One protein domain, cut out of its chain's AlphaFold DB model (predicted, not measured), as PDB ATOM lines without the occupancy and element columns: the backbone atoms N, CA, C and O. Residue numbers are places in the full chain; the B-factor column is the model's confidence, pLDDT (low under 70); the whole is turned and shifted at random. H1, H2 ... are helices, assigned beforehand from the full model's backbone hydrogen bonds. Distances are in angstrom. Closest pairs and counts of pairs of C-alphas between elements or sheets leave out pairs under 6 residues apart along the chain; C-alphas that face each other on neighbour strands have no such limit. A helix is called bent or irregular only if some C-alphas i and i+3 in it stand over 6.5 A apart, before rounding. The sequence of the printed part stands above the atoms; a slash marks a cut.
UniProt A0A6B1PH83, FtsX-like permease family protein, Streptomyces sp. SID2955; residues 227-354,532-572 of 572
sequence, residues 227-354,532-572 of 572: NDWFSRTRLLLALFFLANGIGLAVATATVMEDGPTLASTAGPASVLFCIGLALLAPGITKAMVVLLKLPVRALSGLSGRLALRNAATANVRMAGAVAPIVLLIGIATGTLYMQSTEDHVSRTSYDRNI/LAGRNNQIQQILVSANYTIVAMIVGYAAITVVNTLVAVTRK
ATOM      1  N   ASN A 227     -30.724 -27.848 -25.000       52.59
ATOM      2  CA  ASN A 227     -30.968 -28.633 -26.224       52.59
ATOM      3  C   ASN A 227     -30.253 -28.111 -27.492       52.59
ATOM      4  O   ASN A 227     -29.998 -28.878 -28.423       52.59
ATOM      5  N   ASP A 228     -29.851 -26.839 -27.541       58.84
ATOM      6  CA  ASP A 228     -29.380 -26.249 -28.800       58.84
ATOM      7  C   ASP A 228     -27.862 -26.375 -28.973       58.84
ATOM      8  O   ASP A 228     -27.080 -25.442 -28.778       58.84
ATOM      9  N   TRP A 229     -27.433 -27.564 -29.405       58.72
ATOM     10  CA  TRP A 229     -26.042 -27.825 -29.799       58.72
ATOM     11  C   TRP A 229     -25.580 -26.971 -31.002       58.72
ATOM     12  O   TRP A 229     -24.377 -26.846 -31.241       58.72
ATOM     13  N   PHE A 230     -26.524 -26.376 -31.748       59.12
ATOM     14  CA  PHE A 230     -26.299 -25.706 -33.031       59.12
ATOM     15  C   PHE A 230     -26.776 -24.251 -32.996       59.12
ATOM     16  O   PHE A 230     -27.925 -23.942 -33.298       59.12
ATOM     17  N   SER A 231     -25.876 -23.326 -32.667       73.25
ATOM     18  CA  SER A 231     -26.140 -21.902 -32.885       73.25
ATOM     19  C   SER A 231     -25.622 -21.495 -34.262       73.25
ATOM     20  O   SER A 231     -24.431 -21.648 -34.538       73.25
ATOM     21  N   ARG A 232     -26.488 -20.932 -35.117       80.56
ATOM     22  CA  ARG A 232     -26.089 -20.411 -36.441       80.56
ATOM     23  C   ARG A 232     -24.936 -19.411 -36.332       80.56
ATOM     24  O   ARG A 232     -24.007 -19.469 -37.123       80.56
ATOM     25  N   THR A 233     -24.945 -18.561 -35.304       78.56
ATOM     26  CA  THR A 233     -23.863 -17.590 -35.049       78.56
ATOM     27  C   THR A 233     -22.517 -18.267 -34.797       78.56
ATOM     28  O   THR A 233     -21.496 -17.843 -35.329       78.56
ATOM     29  N   ARG A 234     -22.519 -19.366 -34.040       80.12
ATOM     30  CA  ARG A 234     -21.330 -20.162 -33.734       80.12
ATOM     31  C   ARG A 234     -20.791 -20.870 -34.975       80.12
ATOM     32  O   ARG A 234     -19.581 -20.887 -35.166       80.12
ATOM     33  N   LEU A 235     -21.676 -21.415 -35.815       85.75
ATOM     34  CA  LEU A 235     -21.292 -22.018 -37.095       85.75
ATOM     35  C   LEU A 235     -20.694 -20.975 -38.045       85.75
ATOM     36  O   LEU A 235     -19.643 -21.224 -38.621       85.75
ATOM     37  N   LEU A 236     -21.332 -19.810 -38.186       89.00
ATOM     38  CA  LEU A 236     -20.837 -18.727 -39.041       89.00
ATOM     39  C   LEU A 236     -19.470 -18.218 -38.572       89.00
ATOM     40  O   LEU A 236     -18.575 -18.055 -39.392       89.00
ATOM     41  N   LEU A 237     -19.280 -18.037 -37.261       88.12
ATOM     42  CA  LEU A 237     -17.976 -17.686 -36.694       88.12
ATOM     43  C   LEU A 237     -16.936 -18.780 -36.951       88.12
ATOM     44  O   LEU A 237     -15.827 -18.471 -37.372       88.12
ATOM     45  N   ALA A 238     -17.284 -20.055 -36.749       88.50
ATOM     46  CA  ALA A 238     -16.373 -21.160 -37.033       88.50
ATOM     47  C   ALA A 238     -15.953 -21.183 -38.511       88.50
ATOM     48  O   ALA A 238     -14.764 -21.271 -38.800       88.50
ATOM     49  N   LEU A 239     -16.907 -21.041 -39.436       93.69
ATOM     50  CA  LEU A 239     -16.639 -20.971 -40.873       93.69
ATOM     51  C   LEU A 239     -15.784 -19.755 -41.236       93.69
ATOM     52  O   LEU A 239     -14.868 -19.896 -42.036       93.69
ATOM     53  N   PHE A 240     -16.023 -18.595 -40.621       94.31
ATOM     54  CA  PHE A 240     -15.192 -17.405 -40.809       94.31
ATOM     55  C   PHE A 240     -13.735 -17.663 -40.402       94.31
ATOM     56  O   PHE A 240     -12.825 -17.397 -41.187       94.31
ATOM     57  N   PHE A 241     -13.499 -18.214 -39.208       93.19
ATOM     58  CA  PHE A 241     -12.147 -18.514 -38.728       93.19
ATOM     59  C   PHE A 241     -11.454 -19.592 -39.570       93.19
ATOM     60  O   PHE A 241     -10.284 -19.434 -39.910       93.19
ATOM     61  N   LEU A 242     -12.176 -20.644 -39.965       94.31
ATOM     62  CA  LEU A 242     -11.647 -21.690 -40.842       94.31
ATOM     63  C   LEU A 242     -11.325 -21.153 -42.240       94.31
ATOM     64  O   LEU A 242     -10.256 -21.445 -42.760       94.31
ATOM     65  N   ALA A 243     -12.197 -20.335 -42.835       95.19
ATOM     66  CA  ALA A 243     -11.963 -19.741 -44.149       95.19
ATOM     67  C   ALA A 243     -10.758 -18.790 -44.141       95.19
ATOM     68  O   ALA A 243      -9.944 -18.841 -45.057       95.19
ATOM     69  N   ASN A 244     -10.594 -17.975 -43.092       93.69
ATOM     70  CA  ASN A 244      -9.408 -17.127 -42.938       93.69
ATOM     71  C   ASN A 244      -8.142 -17.953 -42.667       93.69
ATOM     72  O   ASN A 244      -7.094 -17.627 -43.209       93.69
ATOM     73  N   GLY A 245      -8.230 -19.034 -41.884       91.25
ATOM     74  CA  GLY A 245      -7.117 -19.966 -41.675       91.25
ATOM     75  C   GLY A 245      -6.669 -20.632 -42.978       91.25
ATOM     76  O   GLY A 245      -5.478 -20.647 -43.277       91.25
ATOM     77  N   ILE A 246      -7.620 -21.105 -43.796       93.12
ATOM     78  CA  ILE A 246      -7.356 -21.634 -45.142       93.12
ATOM     79  C   ILE A 246      -6.760 -20.541 -46.031       93.12
ATOM     80  O   ILE A 246      -5.759 -20.785 -46.692       93.12
ATOM     81  N   GLY A 247      -7.334 -19.336 -46.026       90.25
ATOM     82  CA  GLY A 247      -6.843 -18.203 -46.810       90.25
ATOM     83  C   GLY A 247      -5.394 -17.850 -46.476       90.25
ATOM     84  O   GLY A 247      -4.578 -17.727 -47.384       90.25
ATOM     85  N   LEU A 248      -5.048 -17.774 -45.187       89.00
ATOM     86  CA  LEU A 248      -3.669 -17.563 -44.747       89.00
ATOM     87  C   LEU A 248      -2.763 -18.738 -45.119       89.00
ATOM     88  O   LEU A 248      -1.637 -18.505 -45.539       89.00
ATOM     89  N   ALA A 249      -3.223 -19.985 -44.995       86.56
ATOM     90  CA  ALA A 249      -2.434 -21.158 -45.375       86.56
ATOM     91  C   ALA A 249      -2.145 -21.187 -46.885       86.56
ATOM     92  O   ALA A 249      -1.014 -21.435 -47.291       86.56
ATOM     93  N   VAL A 250      -3.140 -20.862 -47.713       87.38
ATOM     94  CA  VAL A 250      -2.979 -20.739 -49.167       87.38
ATOM     95  C   VAL A 250      -2.064 -19.569 -49.505       87.38
ATOM     96  O   VAL A 250      -1.149 -19.748 -50.298       87.38
ATOM     97  N   ALA A 251      -2.241 -18.401 -48.881       83.25
ATOM     98  CA  ALA A 251      -1.348 -17.257 -49.078       83.25
ATOM     99  C   ALA A 251       0.098 -17.591 -48.675       83.25
ATOM    100  O   ALA A 251       1.027 -17.282 -49.412       83.25
ATOM    101  N   THR A 252       0.282 -18.315 -47.570       81.31
ATOM    102  CA  THR A 252       1.597 -18.813 -47.138       81.31
ATOM    103  C   THR A 252       2.194 -19.750 -48.188       81.31
ATOM    104  O   THR A 252       3.367 -19.642 -48.501       81.31
ATOM    105  N   ALA A 253       1.391 -20.640 -48.775       79.69
ATOM    106  CA  ALA A 253       1.862 -21.599 -49.772       79.69
ATOM    107  C   ALA A 253       2.085 -21.006 -51.177       79.69
ATOM    108  O   ALA A 253       2.776 -21.626 -51.980       79.69
ATOM    109  N   THR A 254       1.468 -19.864 -51.507       78.19
ATOM    110  CA  THR A 254       1.411 -19.344 -52.891       78.19
ATOM    111  C   THR A 254       1.983 -17.944 -53.081       78.19
ATOM    112  O   THR A 254       2.420 -17.633 -54.183       78.19
ATOM    113  N   VAL A 255       1.957 -17.095 -52.050       69.12
ATOM    114  CA  VAL A 255       2.316 -15.668 -52.140       69.12
ATOM    115  C   VAL A 255       3.574 -15.350 -51.339       69.12
ATOM    116  O   VAL A 255       4.365 -14.512 -51.760       69.12
ATOM    117  N   MET A 256       3.767 -15.986 -50.181       65.56
ATOM    118  CA  MET A 256       4.967 -15.763 -49.379       65.56
ATOM    119  C   MET A 256       6.135 -16.562 -49.943       65.56
ATOM    120  O   MET A 256       6.096 -17.787 -50.021       65.56
ATOM    121  N   GLU A 257       7.191 -15.848 -50.311       57.62
ATOM    122  CA  GLU A 257       8.377 -16.452 -50.910       57.62
ATOM    123  C   GLU A 257       9.577 -16.428 -49.965       57.62
ATOM    124  O   GLU A 257      10.409 -17.326 -50.051       57.62
ATOM    125  N   ASP A 258       9.635 -15.483 -49.021       54.56
ATOM    126  CA  ASP A 258      10.766 -15.322 -48.107       54.56
ATOM    127  C   ASP A 258      10.523 -16.031 -46.761       54.56
ATOM    128  O   ASP A 258       9.482 -15.848 -46.114       54.56
ATOM    129  N   GLY A 259      11.520 -16.788 -46.290       54.09
ATOM    130  CA  GLY A 259      11.477 -17.587 -45.051       54.09
ATOM    131  C   GLY A 259      10.887 -16.882 -43.814       54.09
ATOM    132  O   GLY A 259       9.964 -17.418 -43.198       54.09
ATOM    133  N   PRO A 260      11.340 -15.667 -43.446       52.84
ATOM    134  CA  PRO A 260      10.807 -14.949 -42.282       52.84
ATOM    135  C   PRO A 260       9.331 -14.546 -42.425       52.84
ATOM    136  O   PRO A 260       8.600 -14.477 -41.434       52.84
ATOM    137  N   THR A 261       8.870 -14.292 -43.654       57.84
ATOM    138  CA  THR A 261       7.470 -13.926 -43.915       57.84
ATOM    139  C   THR A 261       6.544 -15.142 -43.848       57.84
ATOM    140  O   THR A 261       5.431 -15.013 -43.339       57.84
ATOM    141  N   LEU A 262       7.027 -16.332 -44.232       64.56
ATOM    142  CA  LEU A 262       6.296 -17.603 -44.112       64.56
ATOM    143  C   LEU A 262       5.947 -17.935 -42.655       64.56
ATOM    144  O   LEU A 262       4.798 -18.256 -42.340       64.56
ATOM    145  N   ALA A 263       6.913 -17.793 -41.743       62.91
ATOM    146  CA  ALA A 263       6.686 -18.028 -40.315       62.91
ATOM    147  C   ALA A 263       5.649 -17.050 -39.725       62.91
ATOM    148  O   ALA A 263       4.857 -17.416 -38.850       62.91
ATOM    149  N   SER A 264       5.610 -15.813 -40.236       67.25
ATOM    150  CA  SER A 264       4.694 -14.769 -39.762       67.25
ATOM    151  C   SER A 264       3.221 -15.034 -40.097       67.25
ATOM    152  O   SER A 264       2.344 -14.538 -39.390       67.25
ATOM    153  N   THR A 265       2.927 -15.846 -41.119       78.00
ATOM    154  CA  THR A 265       1.558 -16.219 -41.509       78.00
ATOM    155  C   THR A 265       1.164 -17.623 -41.065       78.00
ATOM    156  O   THR A 265       0.012 -17.825 -40.675       78.00
ATOM    157  N   ALA A 266       2.094 -18.583 -41.045       78.25
ATOM    158  CA  ALA A 266       1.816 -19.962 -40.639       78.25
ATOM    159  C   ALA A 266       1.327 -20.065 -39.179       78.25
ATOM    160  O   ALA A 266       0.338 -20.752 -38.896       78.25
ATOM    161  N   GLY A 267       1.958 -19.324 -38.260       77.50
ATOM    162  CA  GLY A 267       1.556 -19.270 -36.850       77.50
ATOM    163  C   GLY A 267       0.110 -18.780 -36.665       77.50
ATOM    164  O   GLY A 267      -0.723 -19.521 -36.130       77.50
ATOM    165  N   PRO A 268      -0.243 -17.572 -37.146       82.31
ATOM    166  CA  PRO A 268      -1.619 -17.082 -37.114       82.31
ATOM    167  C   PRO A 268      -2.622 -17.999 -37.824       82.31
ATOM    168  O   PRO A 268      -3.722 -18.189 -37.304       82.31
ATOM    169  N   ALA A 269      -2.257 -18.620 -38.955       87.50
ATOM    170  CA  ALA A 269      -3.118 -19.590 -39.639       87.50
ATOM    171  C   ALA A 269      -3.497 -20.752 -38.709       87.50
ATOM    172  O   ALA A 269      -4.680 -21.068 -38.558       87.50
ATOM    173  N   SER A 270      -2.503 -21.337 -38.030       85.25
ATOM    174  CA  SER A 270      -2.702 -22.415 -37.057       85.25
ATOM    175  C   SER A 270      -3.650 -21.997 -35.928       85.25
ATOM    176  O   SER A 270      -4.604 -22.714 -35.616       85.25
ATOM    177  N   VAL A 271      -3.464 -20.797 -35.368       82.69
ATOM    178  CA  VAL A 271      -4.337 -20.259 -34.311       82.69
ATOM    179  C   VAL A 271      -5.777 -20.087 -34.805       82.69
ATOM    180  O   VAL A 271      -6.708 -20.507 -34.116       82.69
ATOM    181  N   LEU A 272      -5.984 -19.525 -36.002       88.75
ATOM    182  CA  LEU A 272      -7.319 -19.349 -36.592       88.75
ATOM    183  C   LEU A 272      -8.027 -20.697 -36.800       88.75
ATOM    184  O   LEU A 272      -9.200 -20.831 -36.438       88.75
ATOM    185  N   PHE A 273      -7.315 -21.716 -37.294       90.00
ATOM    186  CA  PHE A 273      -7.846 -23.079 -37.395       90.00
ATOM    187  C   PHE A 273      -8.247 -23.640 -36.031       90.00
ATOM    188  O   PHE A 273      -9.347 -24.176 -35.884       90.00
ATOM    189  N   CYS A 274      -7.395 -23.481 -35.017       87.25
ATOM    190  CA  CYS A 274      -7.674 -23.975 -33.673       87.25
ATOM    191  C   CYS A 274      -8.887 -23.273 -33.045       87.25
ATOM    192  O   CYS A 274      -9.719 -23.937 -32.425       87.25
ATOM    193  N   ILE A 275      -9.054 -21.962 -33.262       84.19
ATOM    194  CA  ILE A 275     -10.253 -21.215 -32.848       84.19
ATOM    195  C   ILE A 275     -11.494 -21.753 -33.572       84.19
ATOM    196  O   ILE A 275     -12.507 -22.029 -32.927       84.19
ATOM    197  N   GLY A 276     -11.421 -21.955 -34.891       87.88
ATOM    198  CA  GLY A 276     -12.512 -22.525 -35.684       87.88
ATOM    199  C   GLY A 276     -12.932 -23.919 -35.200       87.88
ATOM    200  O   GLY A 276     -14.120 -24.176 -34.990       87.88
ATOM    201  N   LEU A 277     -11.966 -24.800 -34.932       88.75
ATOM    202  CA  LEU A 277     -12.205 -26.149 -34.409       88.75
ATOM    203  C   LEU A 277     -12.734 -26.138 -32.969       88.75
ATOM    204  O   LEU A 277     -13.670 -26.874 -32.655       88.75
ATOM    205  N   ALA A 278     -12.224 -25.262 -32.099       83.75
ATOM    206  CA  ALA A 278     -12.751 -25.078 -30.746       83.75
ATOM    207  C   ALA A 278     -14.209 -24.580 -30.773       83.75
ATOM    208  O   ALA A 278     -15.070 -25.062 -30.023       83.75
ATOM    209  N   LEU A 279     -14.544 -23.684 -31.706       82.62
ATOM    210  CA  LEU A 279     -15.926 -23.299 -31.975       82.62
ATOM    211  C   LEU A 279     -16.755 -24.462 -32.532       82.62
ATOM    212  O   LEU A 279     -17.961 -24.447 -32.351       82.62
ATOM    213  N   LEU A 280     -16.185 -25.528 -33.083       86.81
ATOM    214  CA  LEU A 280     -16.924 -26.736 -33.480       86.81
ATOM    215  C   LEU A 280     -16.910 -27.851 -32.420       86.81
ATOM    216  O   LEU A 280     -17.423 -28.941 -32.677       86.81
ATOM    217  N   ALA A 281     -16.418 -27.585 -31.203       82.44
ATOM    218  CA  ALA A 281     -16.261 -28.593 -30.147       82.44
ATOM    219  C   ALA A 281     -17.489 -29.498 -29.868       82.44
ATOM    220  O   ALA A 281     -17.268 -30.687 -29.673       82.44
ATOM    221  N   PRO A 282     -18.768 -29.056 -29.875       81.12
ATOM    222  CA  PRO A 282     -19.928 -29.942 -29.707       81.12
ATOM    223  C   PRO A 282     -20.122 -30.913 -30.866       81.12
ATOM    224  O   PRO A 282     -20.563 -32.043 -30.653       81.12
ATOM    225  N   GLY A 283     -19.793 -30.468 -32.083       83.75
ATOM    226  CA  GLY A 283     -19.738 -31.297 -33.283       83.75
ATOM    227  C   GLY A 283     -18.687 -32.385 -33.131       83.75
ATOM    228  O   GLY A 283     -18.997 -33.571 -33.226       83.75
ATOM    229  N   ILE A 284     -17.468 -31.961 -32.792       84.56
ATOM    230  CA  ILE A 284     -16.318 -32.842 -32.566       84.56
ATOM    231  C   ILE A 284     -16.610 -33.831 -31.432       84.56
ATOM    232  O   ILE A 284     -16.415 -35.028 -31.601       84.56
ATOM    233  N   THR A 285     -17.161 -33.370 -30.309       82.81
ATOM    234  CA  THR A 285     -17.498 -34.212 -29.151       82.81
ATOM    235  C   THR A 285     -18.523 -35.278 -29.533       82.81
ATOM    236  O   THR A 285     -18.324 -36.455 -29.236       82.81
ATOM    237  N   LYS A 286     -19.581 -34.915 -30.274       84.62
ATOM    238  CA  LYS A 286     -20.564 -35.887 -30.779       84.62
ATOM    239  C   LYS A 286     -19.923 -36.906 -31.722       84.62
ATOM    240  O   LYS A 286     -20.185 -38.098 -31.582       84.62
ATOM    241  N   ALA A 287     -19.082 -36.453 -32.652       86.44
ATOM    242  CA  ALA A 287     -18.364 -37.330 -33.573       86.44
ATOM    243  C   ALA A 287     -17.445 -38.306 -32.819       86.44
ATOM    244  O   ALA A 287     -17.463 -39.503 -33.097       86.44
ATOM    245  N   MET A 288     -16.721 -37.829 -31.803       86.69
ATOM    246  CA  MET A 288     -15.858 -38.659 -30.958       86.69
ATOM    247  C   MET A 288     -16.642 -39.674 -30.127       86.69
ATOM    248  O   MET A 288     -16.235 -40.828 -30.046       86.69
ATOM    249  N   VAL A 289     -17.799 -39.303 -29.568       86.12
ATOM    250  CA  VAL A 289     -18.677 -40.253 -28.857       86.12
ATOM    251  C   VAL A 289     -19.176 -41.358 -29.794       86.12
ATOM    252  O   VAL A 289     -19.293 -42.508 -29.370       86.12
ATOM    253  N   VAL A 290     -19.451 -41.041 -31.065       88.00
ATOM    254  CA  VAL A 290     -19.831 -42.038 -32.079       88.00
ATOM    255  C   VAL A 290     -18.646 -42.937 -32.438       88.00
ATOM    256  O   VAL A 290     -18.806 -44.157 -32.440       88.00
ATOM    257  N   LEU A 291     -17.468 -42.357 -32.675       90.31
ATOM    258  CA  LEU A 291     -16.251 -43.080 -33.049       90.31
ATOM    259  C   LEU A 291     -15.780 -44.036 -31.939       90.31
ATOM    260  O   LEU A 291     -15.510 -45.208 -32.187       90.31
ATOM    261  N   LEU A 292     -15.758 -43.565 -30.690       88.31
ATOM    262  CA  LEU A 292     -15.305 -44.333 -29.524       88.31
ATOM    263  C   LEU A 292     -16.363 -45.309 -28.988       88.31
ATOM    264  O   LEU A 292     -16.094 -46.073 -28.058       88.31
ATOM    265  N   LYS A 293     -17.566 -45.327 -29.572       87.88
ATOM    266  CA  LYS A 293     -18.688 -46.142 -29.095       87.88
ATOM    267  C   LYS A 293     -18.359 -47.634 -29.049       87.88
ATOM    268  O   LYS A 293     -18.742 -48.302 -28.092       87.88
ATOM    269  N   LEU A 294     -17.702 -48.155 -30.082       86.06
ATOM    270  CA  LEU A 294     -17.329 -49.568 -30.203       86.06
ATOM    271  C   LEU A 294     -16.206 -49.966 -29.228       86.06
ATOM    272  O   LEU A 294     -16.451 -50.860 -28.415       86.06
ATOM    273  N   PRO A 295     -15.032 -49.302 -29.220       88.62
ATOM    274  CA  PRO A 295     -13.925 -49.702 -28.347       88.62
ATOM    275  C   PRO A 295     -14.251 -49.538 -26.859       88.62
ATOM    276  O   PRO A 295     -13.978 -50.436 -26.067       88.62
ATOM    277  N   VAL A 296     -14.914 -48.445 -26.463       87.12
ATOM    278  CA  VAL A 296     -15.285 -48.224 -25.055       87.12
ATOM    279  C   VAL A 296     -16.289 -49.276 -24.580       87.12
ATOM    280  O   VAL A 296     -16.171 -49.783 -23.465       87.12
ATOM    281  N   ARG A 297     -17.255 -49.664 -25.426       84.12
ATOM    282  CA  ARG A 297     -18.202 -50.743 -25.098       84.12
ATOM    283  C   ARG A 297     -17.521 -52.101 -24.967       84.12
ATOM    284  O   ARG A 297     -17.939 -52.871 -24.108       84.12
ATOM    285  N   ALA A 298     -16.519 -52.379 -25.796       85.56
ATOM    286  CA  ALA A 298     -15.776 -53.631 -25.749       85.56
ATOM    287  C   ALA A 298     -14.911 -53.740 -24.482       85.56
ATOM    288  O   ALA A 298     -14.915 -54.778 -23.833       85.56
ATOM    289  N   LEU A 299     -14.223 -52.660 -24.096       87.81
ATOM    290  CA  LEU A 299     -13.240 -52.676 -23.003       87.81
ATOM    291  C   LEU A 299     -13.839 -52.477 -21.604       87.81
ATOM    292  O   LEU A 299     -13.310 -52.997 -20.630       87.81
ATOM    293  N   SER A 300     -14.917 -51.697 -21.481       85.88
ATOM    294  CA  SER A 300     -15.418 -51.230 -20.172       85.88
ATOM    295  C   SER A 300     -16.880 -51.593 -19.886       85.88
ATOM    296  O   SER A 300     -17.474 -51.110 -18.918       85.88
ATOM    297  N   GLY A 301     -17.469 -52.456 -20.723       86.62
ATOM    298  CA  GLY A 301     -18.769 -53.084 -20.486       86.62
ATOM    299  C   GLY A 301     -19.896 -52.096 -20.150       86.62
ATOM    300  O   GLY A 301     -20.195 -51.168 -20.911       86.62
ATOM    301  N   LEU A 302     -20.559 -52.317 -19.009       86.06
ATOM    302  CA  LEU A 302     -21.724 -51.539 -18.568       86.06
ATOM    303  C   LEU A 302     -21.357 -50.091 -18.201       86.06
ATOM    304  O   LEU A 302     -22.056 -49.159 -18.606       86.06
ATOM    305  N   SER A 303     -20.231 -49.895 -17.509       85.75
ATOM    306  CA  SER A 303     -19.726 -48.574 -17.118       85.75
ATOM    307  C   SER A 303     -19.411 -47.712 -18.341       85.75
ATOM    308  O   SER A 303     -19.836 -46.558 -18.410       85.75
ATOM    309  N   GLY A 304     -18.780 -48.294 -19.365       84.38
ATOM    310  CA  GLY A 304     -18.524 -47.619 -20.640       84.38
ATOM    311  C   GLY A 304     -19.800 -47.214 -21.376       84.38
ATOM    312  O   GLY A 304     -19.896 -46.122 -21.939       84.38
ATOM    313  N   ARG A 305     -20.833 -48.066 -21.336       84.44
ATOM    314  CA  ARG A 305     -22.137 -47.768 -21.946       84.44
ATOM    315  C   ARG A 305     -22.841 -46.598 -21.249       84.44
ATOM    316  O   ARG A 305     -23.426 -45.765 -21.943       84.44
ATOM    317  N   LEU A 306     -22.777 -46.524 -19.920       85.50
ATOM    318  CA  LEU A 306     -23.320 -45.404 -19.143       85.50
ATOM    319  C   LEU A 306     -22.526 -44.112 -19.384       85.50
ATOM    320  O   LEU A 306     -23.134 -43.067 -19.612       85.50
ATOM    321  N   ALA A 307     -21.194 -44.193 -19.438       83.19
ATOM    322  CA  ALA A 307     -20.325 -43.054 -19.733       83.19
ATOM    323  C   ALA A 307     -20.603 -42.452 -21.122       83.19
ATOM    324  O   ALA A 307     -20.803 -41.244 -21.238       83.19
ATOM    325  N   LEU A 308     -20.713 -43.286 -22.165       84.12
ATOM    326  CA  LEU A 308     -21.057 -42.839 -23.523       84.12
ATOM    327  C   LEU A 308     -22.447 -42.197 -23.591       84.12
ATOM    328  O   LEU A 308     -22.643 -41.216 -24.308       84.12
ATOM    329  N   ARG A 309     -23.421 -42.734 -22.846       83.00
ATOM    330  CA  ARG A 309     -24.781 -42.180 -22.807       83.00
ATOM    331  C   ARG A 309     -24.804 -40.824 -22.102       83.00
ATOM    332  O   ARG A 309     -25.446 -39.915 -22.612       83.00
ATOM    333  N   ASN A 310     -24.053 -40.675 -21.010       81.75
ATOM    334  CA  ASN A 310     -23.868 -39.401 -20.313       81.75
ATOM    335  C   ASN A 310     -23.134 -38.364 -21.182       81.75
ATOM    336  O   ASN A 310     -23.517 -37.198 -21.209       81.75
ATOM    337  N   ALA A 311     -22.111 -38.780 -21.932       79.19
ATOM    338  CA  ALA A 311     -21.400 -37.905 -22.862       79.19
ATOM    339  C   ALA A 311     -22.303 -37.422 -24.011       79.19
ATOM    340  O   ALA A 311     -22.241 -36.258 -24.399       79.19
ATOM    341  N   ALA A 312     -23.176 -38.296 -24.524       78.31
ATOM    342  CA  ALA A 312     -24.128 -37.948 -25.575       78.31
ATOM    343  C   ALA A 312     -25.226 -36.985 -25.094       78.31
ATOM    344  O   ALA A 312     -25.599 -36.076 -25.834       78.31
ATOM    345  N   THR A 313     -25.740 -37.156 -23.869       74.56
ATOM    346  CA  THR A 313     -26.792 -36.289 -23.309       74.56
ATOM    347  C   THR A 313     -26.247 -34.962 -22.792       74.56
ATOM    348  O   THR A 313     -26.872 -33.926 -22.985       74.56
ATOM    349  N   ALA A 314     -25.055 -34.951 -22.194       70.44
ATOM    350  CA  ALA A 314     -24.402 -33.741 -21.697       70.44
ATOM    351  C   ALA A 314     -23.477 -33.076 -22.735       70.44
ATOM    352  O   ALA A 314     -22.542 -32.369 -22.352       70.44
ATOM    353  N   ASN A 315     -23.714 -33.287 -24.036       70.88
ATOM    354  CA  ASN A 315     -22.783 -32.914 -25.109       70.88
ATOM    355  C   ASN A 315     -22.368 -31.431 -25.072       70.88
ATOM    356  O   ASN A 315     -21.195 -31.116 -25.224       70.88
ATOM    357  N   VAL A 316     -23.296 -30.504 -24.804       70.56
ATOM    358  CA  VAL A 316     -22.984 -29.060 -24.739       70.56
ATOM    359  C   VAL A 316     -22.074 -28.720 -23.552       70.56
ATOM    360  O   VAL A 316     -21.141 -27.930 -23.699       70.56
ATOM    361  N   ARG A 317     -22.306 -29.340 -22.390       69.38
ATOM    362  CA  ARG A 317     -21.477 -29.165 -21.186       69.38
ATOM    363  C   ARG A 317     -20.086 -29.766 -21.388       69.38
ATOM    364  O   ARG A 317     -19.086 -29.126 -21.088       69.38
ATOM    365  N   MET A 318     -20.035 -30.964 -21.964       71.06
ATOM    366  CA  MET A 318     -18.794 -31.667 -22.293       71.06
ATOM    367  C   MET A 318     -17.985 -30.885 -23.344       71.06
ATOM    368  O   MET A 318     -16.789 -30.681 -23.183       71.06
ATOM    369  N   ALA A 319     -18.646 -30.289 -24.337       71.75
ATOM    370  CA  ALA A 319     -18.009 -29.417 -25.319       71.75
ATOM    371  C   ALA A 319     -17.413 -28.125 -24.727       71.75
ATOM    372  O   ALA A 319     -16.426 -27.619 -25.258       71.75
ATOM    373  N   GLY A 320     -17.993 -27.583 -23.649       69.38
ATOM    374  CA  GLY A 320     -17.435 -26.434 -22.920       69.38
ATOM    375  C   GLY A 320     -16.103 -26.749 -22.228       69.38
ATOM    376  O   GLY A 320     -15.241 -25.876 -22.132       69.38
ATOM    377  N   ALA A 321     -15.924 -28.010 -21.827       70.38
ATOM    378  CA  ALA A 321     -14.669 -28.551 -21.316       70.38
ATOM    379  C   ALA A 321     -13.676 -28.904 -22.441       70.38
ATOM    380  O   ALA A 321     -12.477 -28.714 -22.287       70.38
ATOM    381  N   VAL A 322     -14.163 -29.393 -23.587       75.62
ATOM    382  CA  VAL A 322     -13.320 -29.830 -24.716       75.62
ATOM    383  C   VAL A 322     -12.772 -28.656 -25.537       75.62
ATOM    384  O   VAL A 322     -11.652 -28.740 -26.032       75.62
ATOM    385  N   ALA A 323     -13.508 -27.550 -25.687       76.44
ATOM    386  CA  ALA A 323     -13.094 -26.438 -26.553       76.44
ATOM    387  C   ALA A 323     -11.715 -25.822 -26.209       76.44
ATOM    388  O   ALA A 323     -10.915 -25.649 -27.128       76.44
ATOM    389  N   PRO A 324     -11.378 -25.531 -24.935       73.88
ATOM    390  CA  PRO A 324     -10.046 -25.039 -24.573       73.88
ATOM    391  C   PRO A 324      -8.966 -26.092 -24.791       73.88
ATOM    392  O   PRO A 324      -7.864 -25.751 -25.195       73.88
ATOM    393  N   ILE A 325      -9.283 -27.369 -24.563       78.06
ATOM    394  CA  ILE A 325      -8.353 -28.478 -24.790       78.06
ATOM    395  C   ILE A 325      -7.998 -28.552 -26.278       78.06
ATOM    396  O   ILE A 325      -6.821 -28.579 -26.619       78.06
ATOM    397  N   VAL A 326      -9.000 -28.501 -27.161       82.75
ATOM    398  CA  VAL A 326      -8.803 -28.469 -28.620       82.75
ATOM    399  C   VAL A 326      -7.958 -27.267 -29.032       82.75
ATOM    400  O   VAL A 326      -7.033 -27.426 -29.820       82.75
ATOM    401  N   LEU A 327      -8.245 -26.082 -28.488       80.75
ATOM    402  CA  LEU A 327      -7.484 -24.874 -28.800       80.75
ATOM    403  C   LEU A 327      -6.019 -24.990 -28.354       80.75
ATOM    404  O   LEU A 327      -5.120 -24.762 -29.153       80.75
ATOM    405  N   LEU A 328      -5.778 -25.341 -27.090       76.00
ATOM    406  CA  LEU A 328      -4.441 -25.352 -26.496       76.00
ATOM    407  C   LEU A 328      -3.574 -26.471 -27.072       76.00
ATOM    408  O   LEU A 328      -2.438 -26.221 -27.465       76.00
ATOM    409  N   ILE A 329      -4.123 -27.687 -27.176       81.06
ATOM    410  CA  ILE A 329      -3.422 -28.813 -27.799       81.06
ATOM    411  C   ILE A 329      -3.225 -28.540 -29.287       81.06
ATOM    412  O   ILE A 329      -2.143 -28.807 -29.797       81.06
ATOM    413  N   GLY A 330      -4.218 -27.976 -29.981       83.81
ATOM    414  CA  GLY A 330      -4.108 -27.636 -31.396       83.81
ATOM    415  C   GLY A 330      -2.985 -26.638 -31.668       83.81
ATOM    416  O   GLY A 330      -2.149 -26.893 -32.529       83.81
ATOM    417  N   ILE A 331      -2.907 -25.553 -30.888       79.50
ATOM    418  CA  ILE A 331      -1.848 -24.541 -31.025       79.50
ATOM    419  C   ILE A 331      -0.481 -25.141 -30.684       79.50
ATOM    420  O   ILE A 331       0.463 -24.974 -31.455       79.50
ATOM    421  N   ALA A 332      -0.359 -25.871 -29.569       77.75
ATOM    422  CA  ALA A 332       0.899 -26.513 -29.179       77.75
ATOM    423  C   ALA A 332       1.379 -27.518 -30.234       77.75
ATOM    424  O   ALA A 332       2.539 -27.521 -30.623       77.75
ATOM    425  N   THR A 333       0.468 -28.348 -30.737       82.56
ATOM    426  CA  THR A 333       0.777 -29.363 -31.746       82.56
ATOM    427  C   THR A 333       1.133 -28.703 -33.075       82.56
ATOM    428  O   THR A 333       2.148 -29.041 -33.670       82.56
ATOM    429  N   GLY A 334       0.355 -27.713 -33.521       80.38
ATOM    430  CA  GLY A 334       0.628 -26.972 -34.751       80.38
ATOM    431  C   GLY A 334       1.988 -26.273 -34.727       80.38
ATOM    432  O   GLY A 334       2.743 -26.382 -35.688       80.38
ATOM    433  N   THR A 335       2.334 -25.625 -33.614       76.12
ATOM    434  CA  THR A 335       3.642 -24.970 -33.438       76.12
ATOM    435  C   THR A 335       4.798 -25.974 -33.358       76.12
ATOM    436  O   THR A 335       5.813 -25.761 -34.018       76.12
ATOM    437  N   LEU A 336       4.629 -27.103 -32.657       78.44
ATOM    438  CA  LEU A 336       5.603 -28.207 -32.630       78.44
ATOM    439  C   LEU A 336       5.873 -28.805 -34.006       78.44
ATOM    440  O   LEU A 336       7.023 -29.026 -34.382       78.44
ATOM    441  N   TYR A 337       4.814 -29.116 -34.753       81.00
ATOM    442  CA  TYR A 337       4.957 -29.707 -36.079       81.00
ATOM    443  C   TYR A 337       5.555 -28.712 -37.065       81.00
ATOM    444  O   TYR A 337       6.379 -29.113 -37.880       81.00
ATOM    445  N   MET A 338       5.210 -27.427 -36.964       75.38
ATOM    446  CA  MET A 338       5.832 -26.373 -37.765       75.38
ATOM    447  C   MET A 338       7.347 -26.332 -37.525       75.38
ATOM    448  O   MET A 338       8.106 -26.482 -38.476       75.38
ATOM    449  N   GLN A 339       7.784 -26.266 -36.262       70.94
ATOM    450  CA  GLN A 339       9.210 -26.240 -35.900       70.94
ATOM    451  C   GLN A 339       9.946 -27.520 -36.301       70.94
ATOM    452  O   GLN A 339      10.997 -27.456 -36.924       70.94
ATOM    453  N   SER A 340       9.390 -28.694 -35.997       74.69
ATOM    454  CA  SER A 340      10.035 -29.967 -36.352       74.69
ATOM    455  C   SER A 340      10.100 -30.202 -37.863       74.69
ATOM    456  O   SER A 340      11.076 -30.770 -38.349       74.69
ATOM    457  N   THR A 341       9.100 -29.740 -38.622       76.56
ATOM    458  CA  THR A 341       9.118 -29.801 -40.091       76.56
ATOM    459  C   THR A 341      10.155 -28.835 -40.654       76.56
ATOM    460  O   THR A 341      10.937 -29.229 -41.517       76.56
ATOM    461  N   GLU A 342      10.211 -27.599 -40.148       68.44
ATOM    462  CA  GLU A 342      11.235 -26.620 -40.525       68.44
ATOM    463  C   GLU A 342      12.644 -27.136 -40.229       68.44
ATOM    464  O   GLU A 342      13.499 -27.062 -41.110       68.44
ATOM    465  N   ASP A 343      12.872 -27.717 -39.050       66.44
ATOM    466  CA  ASP A 343      14.143 -28.331 -38.657       66.44
ATOM    467  C   ASP A 343      14.520 -29.489 -39.576       66.44
ATOM    468  O   ASP A 343      15.656 -29.568 -40.046       66.44
ATOM    469  N   HIS A 344      13.575 -30.391 -39.847       70.19
ATOM    470  CA  HIS A 344      13.817 -31.549 -40.698       70.19
ATOM    471  C   HIS A 344      14.177 -31.118 -42.122       70.19
ATOM    472  O   HIS A 344      15.210 -31.527 -42.650       70.19
ATOM    473  N   VAL A 345      13.382 -30.220 -42.713       67.69
ATOM    474  CA  VAL A 345      13.638 -29.671 -44.050       67.69
ATOM    475  C   VAL A 345      14.939 -28.868 -44.068       67.69
ATOM    476  O   VAL A 345      15.688 -28.960 -45.039       67.69
ATOM    477  N   SER A 346      15.248 -28.116 -43.005       63.81
ATOM    478  CA  SER A 346      16.500 -27.360 -42.886       63.81
ATOM    479  C   SER A 346      17.706 -28.291 -42.873       63.81
ATOM    480  O   SER A 346      18.617 -28.091 -43.670       63.81
ATOM    481  N   ARG A 347      17.693 -29.345 -42.047       63.09
ATOM    482  CA  ARG A 347      18.774 -30.342 -41.975       63.09
ATOM    483  C   ARG A 347      18.978 -31.040 -43.314       63.09
ATOM    484  O   ARG A 347      20.073 -30.993 -43.857       63.09
ATOM    485  N   THR A 348      17.912 -31.575 -43.908       62.19
ATOM    486  CA  THR A 348      18.002 -32.258 -45.208       62.19
ATOM    487  C   THR A 348      18.460 -31.326 -46.332       62.19
ATOM    488  O   THR A 348      19.177 -31.761 -47.232       62.19
ATOM    489  N   SER A 349      18.073 -30.048 -46.291       59.62
ATOM    490  CA  SER A 349      18.537 -29.054 -47.265       59.62
ATOM    491  C   SER A 349      20.005 -28.690 -47.046       59.62
ATOM    492  O   SER A 349      20.738 -28.566 -48.017       59.62
ATOM    493  N   TYR A 350      20.465 -28.539 -45.799       62.19
ATOM    494  CA  TYR A 350      21.867 -28.232 -45.497       62.19
ATOM    495  C   TYR A 350      22.806 -29.386 -45.867       62.19
ATOM    496  O   TYR A 350      23.794 -29.144 -46.559       62.19
ATOM    497  N   ASP A 351      22.453 -30.620 -45.500       59.88
ATOM    498  CA  ASP A 351      23.259 -31.818 -45.776       59.88
ATOM    499  C   ASP A 351      23.399 -32.093 -47.282       59.88
ATOM    500  O   ASP A 351      24.404 -32.639 -47.730       59.88
ATOM    501  N   ARG A 352      22.397 -31.710 -48.087       58.69
ATOM    502  CA  ARG A 352      22.472 -31.807 -49.554       58.69
ATOM    503  C   ARG A 352      23.243 -30.657 -50.197       58.69
ATOM    504  O   ARG A 352      23.850 -30.858 -51.242       58.69
ATOM    505  N   ASN A 353      23.217 -29.468 -49.596       65.75
ATOM    506  CA  ASN A 353      23.696 -28.249 -50.244       65.75
ATOM    507  C   ASN A 353      25.185 -27.953 -50.016       65.75
ATOM    508  O   ASN A 353      25.776 -27.238 -50.825       65.75
ATOM    509  N   ILE A 354      25.801 -28.462 -48.943       73.31
ATOM    510  CA  ILE A 354      27.246 -28.327 -48.699       73.31
ATOM    511  C   ILE A 354      27.928 -29.637 -49.096       73.31
ATOM    512  O   ILE A 354      27.750 -30.665 -48.457       73.31
ATOM    513  N   LEU A 532      29.010 -27.914 -39.743       53.03
ATOM    514  CA  LEU A 532      28.520 -26.662 -40.339       53.03
ATOM    515  C   LEU A 532      27.002 -26.661 -40.392       53.03
ATOM    516  O   LEU A 532      26.355 -25.674 -40.025       53.03
ATOM    517  N   ALA A 533      26.438 -27.805 -40.793       48.62
ATOM    518  CA  ALA A 533      25.032 -28.075 -40.577       48.62
ATOM    519  C   ALA A 533      24.723 -27.936 -39.080       48.62
ATOM    520  O   ALA A 533      23.772 -27.254 -38.747       48.62
ATOM    521  N   GLY A 534      25.537 -28.479 -38.174       41.44
ATOM    522  CA  GLY A 534      25.381 -28.390 -36.718       41.44
ATOM    523  C   GLY A 534      25.505 -26.998 -36.074       41.44
ATOM    524  O   GLY A 534      24.791 -26.770 -35.109       41.44
ATOM    525  N   ARG A 535      26.327 -26.072 -36.597       46.81
ATOM    526  CA  ARG A 535      26.668 -24.734 -36.063       46.81
ATOM    527  C   ARG A 535      25.708 -23.661 -36.573       46.81
ATOM    528  O   ARG A 535      25.136 -22.901 -35.794       46.81
ATOM    529  N   ASN A 536      25.400 -23.673 -37.874       47.22
ATOM    530  CA  ASN A 536      24.325 -22.836 -38.409       47.22
ATOM    531  C   ASN A 536      22.942 -23.388 -38.019       47.22
ATOM    532  O   ASN A 536      22.048 -22.614 -37.669       47.22
ATOM    533  N   ASN A 537      22.766 -24.721 -37.992       46.31
ATOM    534  CA  ASN A 537      21.623 -25.280 -37.276       46.31
ATOM    535  C   ASN A 537      21.761 -25.088 -35.775       46.31
ATOM    536  O   ASN A 537      20.734 -25.210 -35.155       46.31
ATOM    537  N   GLN A 538      22.908 -24.782 -35.164       43.25
ATOM    538  CA  GLN A 538      22.939 -24.413 -33.746       43.25
ATOM    539  C   GLN A 538      22.219 -23.092 -33.616       43.25
ATOM    540  O   GLN A 538      21.187 -23.110 -32.980       43.25
ATOM    541  N   ILE A 539      22.631 -22.019 -34.308       44.31
ATOM    542  CA  ILE A 539      21.947 -20.706 -34.275       44.31
ATOM    543  C   ILE A 539      20.438 -20.839 -34.573       44.31
ATOM    544  O   ILE A 539      19.606 -20.211 -33.913       44.31
ATOM    545  N   GLN A 540      20.049 -21.704 -35.514       50.12
ATOM    546  CA  GLN A 540      18.633 -21.993 -35.789       50.12
ATOM    547  C   GLN A 540      17.972 -22.894 -34.727       50.12
ATOM    548  O   GLN A 540      16.860 -22.603 -34.307       50.12
ATOM    549  N   GLN A 541      18.640 -23.929 -34.216       49.50
ATOM    550  CA  GLN A 541      18.180 -24.805 -33.121       49.50
ATOM    551  C   GLN A 541      18.059 -24.045 -31.805       49.50
ATOM    552  O   GLN A 541      17.305 -24.441 -30.932       49.50
ATOM    553  N   ILE A 542      18.795 -22.954 -31.678       50.31
ATOM    554  CA  ILE A 542      18.858 -21.995 -30.582       50.31
ATOM    555  C   ILE A 542      17.625 -21.080 -30.624       50.31
ATOM    556  O   ILE A 542      16.955 -20.874 -29.613       50.31
ATOM    557  N   LEU A 543      17.232 -20.623 -31.818       51.31
ATOM    558  CA  LEU A 543      15.928 -19.992 -32.045       51.31
ATOM    559  C   LEU A 543      14.784 -20.990 -31.832       51.31
ATOM    560  O   LEU A 543      13.776 -20.649 -31.215       51.31
ATOM    561  N   VAL A 544      14.951 -22.232 -32.288       58.88
ATOM    562  CA  VAL A 544      13.981 -23.317 -32.134       58.88
ATOM    563  C   VAL A 544      13.881 -23.804 -30.681       58.88
ATOM    564  O   VAL A 544      12.791 -24.152 -30.248       58.88
ATOM    565  N   SER A 545      14.938 -23.754 -29.867       56.19
ATOM    566  CA  SER A 545      14.913 -24.158 -28.452       56.19
ATOM    567  C   SER A 545      14.143 -23.156 -27.589       56.19
ATOM    568  O   SER A 545      13.332 -23.550 -26.742       56.19
ATOM    569  N   ALA A 546      14.291 -21.856 -27.864       58.53
ATOM    570  CA  ALA A 546      13.417 -20.819 -27.314       58.53
ATOM    571  C   ALA A 546      11.950 -21.093 -27.674       58.53
ATOM    572  O   ALA A 546      11.042 -20.984 -26.847       58.53
ATOM    573  N   ASN A 547      11.748 -21.530 -28.911       64.62
ATOM    574  CA  ASN A 547      10.467 -21.869 -29.497       64.62
ATOM    575  C   ASN A 547       9.829 -23.138 -28.868       64.62
ATOM    576  O   ASN A 547       8.643 -23.152 -28.530       64.62
ATOM    577  N   TYR A 548      10.625 -24.170 -28.582       70.50
ATOM    578  CA  TYR A 548      10.214 -25.347 -27.815       70.50
ATOM    579  C   TYR A 548       9.900 -25.003 -26.361       70.50
ATOM    580  O   TYR A 548       9.009 -25.610 -25.769       70.50
ATOM    581  N   THR A 549      10.563 -23.996 -25.786       67.75
ATOM    582  CA  THR A 549      10.226 -23.505 -24.443       67.75
ATOM    583  C   THR A 549       8.824 -22.887 -24.420       67.75
ATOM    584  O   THR A 549       8.074 -23.110 -23.466       67.75
ATOM    585  N   ILE A 550       8.410 -22.193 -25.495       67.00
ATOM    586  CA  ILE A 550       7.023 -21.703 -25.647       67.00
ATOM    587  C   ILE A 550       6.071 -22.878 -25.649       67.00
ATOM    588  O   ILE A 550       5.119 -22.899 -24.875       67.00
ATOM    589  N   VAL A 551       6.334 -23.865 -26.504       69.75
ATOM    590  CA  VAL A 551       5.473 -25.035 -26.604       69.75
ATOM    591  C   VAL A 551       5.375 -25.721 -25.248       69.75
ATOM    592  O   VAL A 551       4.268 -26.007 -24.805       69.75
ATOM    593  N   ALA A 552       6.495 -25.957 -24.565       73.81
ATOM    594  CA  ALA A 552       6.509 -26.599 -23.259       73.81
ATOM    595  C   ALA A 552       5.631 -25.843 -22.251       73.81
ATOM    596  O   ALA A 552       4.851 -26.461 -21.526       73.81
ATOM    597  N   MET A 553       5.676 -24.507 -22.259       73.75
ATOM    598  CA  MET A 553       4.799 -23.671 -21.440       73.75
ATOM    599  C   MET A 553       3.320 -23.797 -21.848       73.75
ATOM    600  O   MET A 553       2.461 -23.947 -20.977       73.75
ATOM    601  N   ILE A 554       3.006 -23.781 -23.150       72.44
ATOM    602  CA  ILE A 554       1.635 -23.955 -23.664       72.44
ATOM    603  C   ILE A 554       1.093 -25.331 -23.267       72.44
ATOM    604  O   ILE A 554      -0.028 -25.426 -22.771       72.44
ATOM    605  N   VAL A 555       1.886 -26.391 -23.438       73.19
ATOM    606  CA  VAL A 555       1.544 -27.770 -23.066       73.19
ATOM    607  C   VAL A 555       1.361 -27.887 -21.556       73.19
ATOM    608  O   VAL A 555       0.381 -28.482 -21.114       73.19
ATOM    609  N   GLY A 556       2.242 -27.278 -20.759       76.94
ATOM    610  CA  GLY A 556       2.108 -27.230 -19.304       76.94
ATOM    611  C   GLY A 556       0.799 -26.565 -18.874       76.94
ATOM    612  O   GLY A 556       0.047 -27.122 -18.072       76.94
ATOM    613  N   TYR A 557       0.458 -25.421 -19.468       76.50
ATOM    614  CA  TYR A 557      -0.817 -24.755 -19.207       76.50
ATOM    615  C   TYR A 557      -2.022 -25.568 -19.698       76.50
ATOM    616  O   TYR A 557      -3.047 -25.636 -19.014       76.50
ATOM    617  N   ALA A 558      -1.911 -26.216 -20.859       70.62
ATOM    618  CA  ALA A 558      -2.931 -27.115 -21.385       70.62
ATOM    619  C   ALA A 558      -3.187 -28.270 -20.417       70.62
ATOM    620  O   ALA A 558      -4.340 -28.543 -20.098       70.62
ATOM    621  N   ALA A 559      -2.130 -28.884 -19.884       75.50
ATOM    622  CA  ALA A 559      -2.225 -29.942 -18.889       75.50
ATOM    623  C   ALA A 559      -2.917 -29.451 -17.609       75.50
ATOM    624  O   ALA A 559      -3.863 -30.088 -17.151       75.50
ATOM    625  N   ILE A 560      -2.529 -28.283 -17.080       76.94
ATOM    626  CA  ILE A 560      -3.190 -27.677 -15.909       76.94
ATOM    627  C   ILE A 560      -4.674 -27.424 -16.196       76.94
ATOM    628  O   ILE A 560      -5.528 -27.750 -15.377       76.94
ATOM    629  N   THR A 561      -4.998 -26.887 -17.374       72.19
ATOM    630  CA  THR A 561      -6.380 -26.609 -17.787       72.19
ATOM    631  C   THR A 561      -7.194 -27.894 -17.896       72.19
ATOM    632  O   THR A 561      -8.314 -27.955 -17.393       72.19
ATOM    633  N   VAL A 562      -6.628 -28.937 -18.508       71.00
ATOM    634  CA  VAL A 562      -7.233 -30.270 -18.622       71.00
ATOM    635  C   VAL A 562      -7.512 -30.836 -17.233       71.00
ATOM    636  O   VAL A 562      -8.648 -31.221 -16.962       71.00
ATOM    637  N   VAL A 563      -6.521 -30.826 -16.335       76.94
ATOM    638  CA  VAL A 563      -6.657 -31.317 -14.957       76.94
ATOM    639  C   VAL A 563      -7.727 -30.531 -14.202       76.94
ATOM    640  O   VAL A 563      -8.644 -31.144 -13.663       76.94
ATOM    641  N   ASN A 564      -7.682 -29.195 -14.220       74.81
ATOM    642  CA  ASN A 564      -8.697 -28.360 -13.570       74.81
ATOM    643  C   ASN A 564     -10.098 -28.653 -14.104       74.81
ATOM    644  O   ASN A 564     -11.048 -28.773 -13.333       74.81
ATOM    645  N   THR A 565     -10.226 -28.814 -15.417       68.25
ATOM    646  CA  THR A 565     -11.506 -29.107 -16.064       68.25
ATOM    647  C   THR A 565     -12.018 -30.497 -15.680       68.25
ATOM    648  O   THR A 565     -13.190 -30.647 -15.338       68.25
ATOM    649  N   LEU A 566     -11.152 -31.513 -15.670       70.19
ATOM    650  CA  LEU A 566     -11.484 -32.873 -15.232       70.19
ATOM    651  C   LEU A 566     -11.903 -32.904 -13.760       70.19
ATOM    652  O   LEU A 566     -12.927 -33.506 -13.432       70.19
ATOM    653  N   VAL A 567     -11.165 -32.227 -12.880       71.94
ATOM    654  CA  VAL A 567     -11.494 -32.128 -11.449       71.94
ATOM    655  C   VAL A 567     -12.832 -31.417 -11.258       71.94
ATOM    656  O   VAL A 567     -13.684 -31.907 -10.518       71.94
ATOM    657  N   ALA A 568     -13.065 -30.310 -11.965       66.06
ATOM    658  CA  ALA A 568     -14.318 -29.562 -11.888       66.06
ATOM    659  C   ALA A 568     -15.527 -30.376 -12.378       66.06
ATOM    660  O   ALA A 568     -16.613 -30.249 -11.824       66.06
ATOM    661  N   VAL A 569     -15.353 -31.227 -13.395       63.16
ATOM    662  CA  VAL A 569     -16.425 -32.085 -13.927       63.16
ATOM    663  C   VAL A 569     -16.672 -33.325 -13.053       63.16
ATOM    664  O   VAL A 569     -17.784 -33.854 -13.056       63.16
ATOM    665  N   THR A 570     -15.663 -33.799 -12.313       65.88
ATOM    666  CA  THR A 570     -15.750 -35.015 -11.480       65.88
ATOM    667  C   THR A 570     -16.127 -34.753 -10.022       65.88
ATOM    668  O   THR A 570     -16.740 -35.630  -9.411       65.88
ATOM    669  N   ARG A 571     -15.831 -33.569  -9.462       57.06
ATOM    670  CA  ARG A 571     -16.366 -33.152  -8.156       57.06
ATOM    671  C   ARG A 571     -17.875 -32.923  -8.272       57.06
ATOM    672  O   ARG A 571     -18.313 -31.966  -8.906       57.06
ATOM    673  N   LYS A 572     -18.641 -33.843  -7.686       45.22
ATOM    674  CA  LYS A 572     -20.079 -33.708  -7.443       45.22
ATOM    675  C   LYS A 572     -20.346 -32.922  -6.174       45.22
ATOM    676  O   LYS A 572     -19.592 -33.146  -5.201       45.22
TER     677      LYS A 572
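What this domain is: This is residues 227 to 354 and 532 to 572 of the 572 residues of the protein "FtsX-like permease family protein" of Streptomyces sp. SID2955 (UniProt A0A6B1PH83). Four long helices, H1, H2, H5 and H6, lie side by side in a row, each running opposite ways to the next, and a small hairpin of H3 and H4 leaves the row crosswise at one end. H4 turns back on itself, and its residues 298 to 303 stick out. The printed part has 169 residues with six named helices, H1 to H6 in order along the chain, and no named strand; its class is all helix. It is loose, with a radius of gyration of the C-alphas of 20.1 A, and elongated, spanning 62 by 34 by 27 A.

How they stand to each other: Start with H1, residues 232 to 254, and H2, residues 259 to 279: this helical hairpin touches at a shallow tilt of 19 degrees, its closest C-alphas, Ala 238 and Gly 276, 4.3 A apart. Next come H3, residues 281 to 291, and H4, residues 293 to 313, also a helical hairpin; H4 touches H3 with residues 308 to 312 alone, closest at the C-alphas of Val 289 and Leu 308, 6.4 A. H4 is irregular, C-alphas 299 and 302 being 9.6 A apart, with a kink of 146 degrees near residue 300. Go on to the hub, H5, residues 315 to 353, only just irregular: C-alphas 321 and 324 are 6.7 A apart. With residues 322 to 335 alone it touches H2, opposite ways at a shallow tilt of 21 degrees; the closest C-alphas, Ala 278 and Ala 323, are 4.4 A apart. With residues 315 to 326 alone it touches H3, about perpendicular at 85 degrees; the closest C-alphas, Pro 282 and Ala 319, are 4.8 A apart. H6, residues 532 to 570, touches H5, opposite ways at a shallow tilt of 11 degrees, with the C-alphas of Ala 332 and Val 551 closest at 5.5 A. H1 and H5 are apart, as are H2 and H6. Every O i to N i+4 pair is within hydrogen-bond range in H1, H3 and H6; H2 has 15 of 17, H4 15 of 17 and H5 33 of 35.

Where its parts are: Find C-alpha 232 at (-26.089, -20.411, -36.441); from there H1 runs 32.1 A to C-alpha 254. H2 measures 30.9 A, H3 14.8 A and H4 14.0 A. H5 runs 53.0 A from C-alpha 315 at (-22.783, -32.914, -25.109), and H6 runs 53.5 A to C-alpha 570 at (-15.750, -35.015, -11.480).

The domain as a whole: The C-alphas farthest apart, Ile 354 and Lys 572, are 63.0 A apart. Residues 355 to 531 are not printed, and C-alphas 354 and 532 are 8.6 A apart across this cut. The links printed whole are tight. Mean pLDDT of the printed part is 74.5; 52 residues are under 70, among them 255 to 264 and 532 to 547.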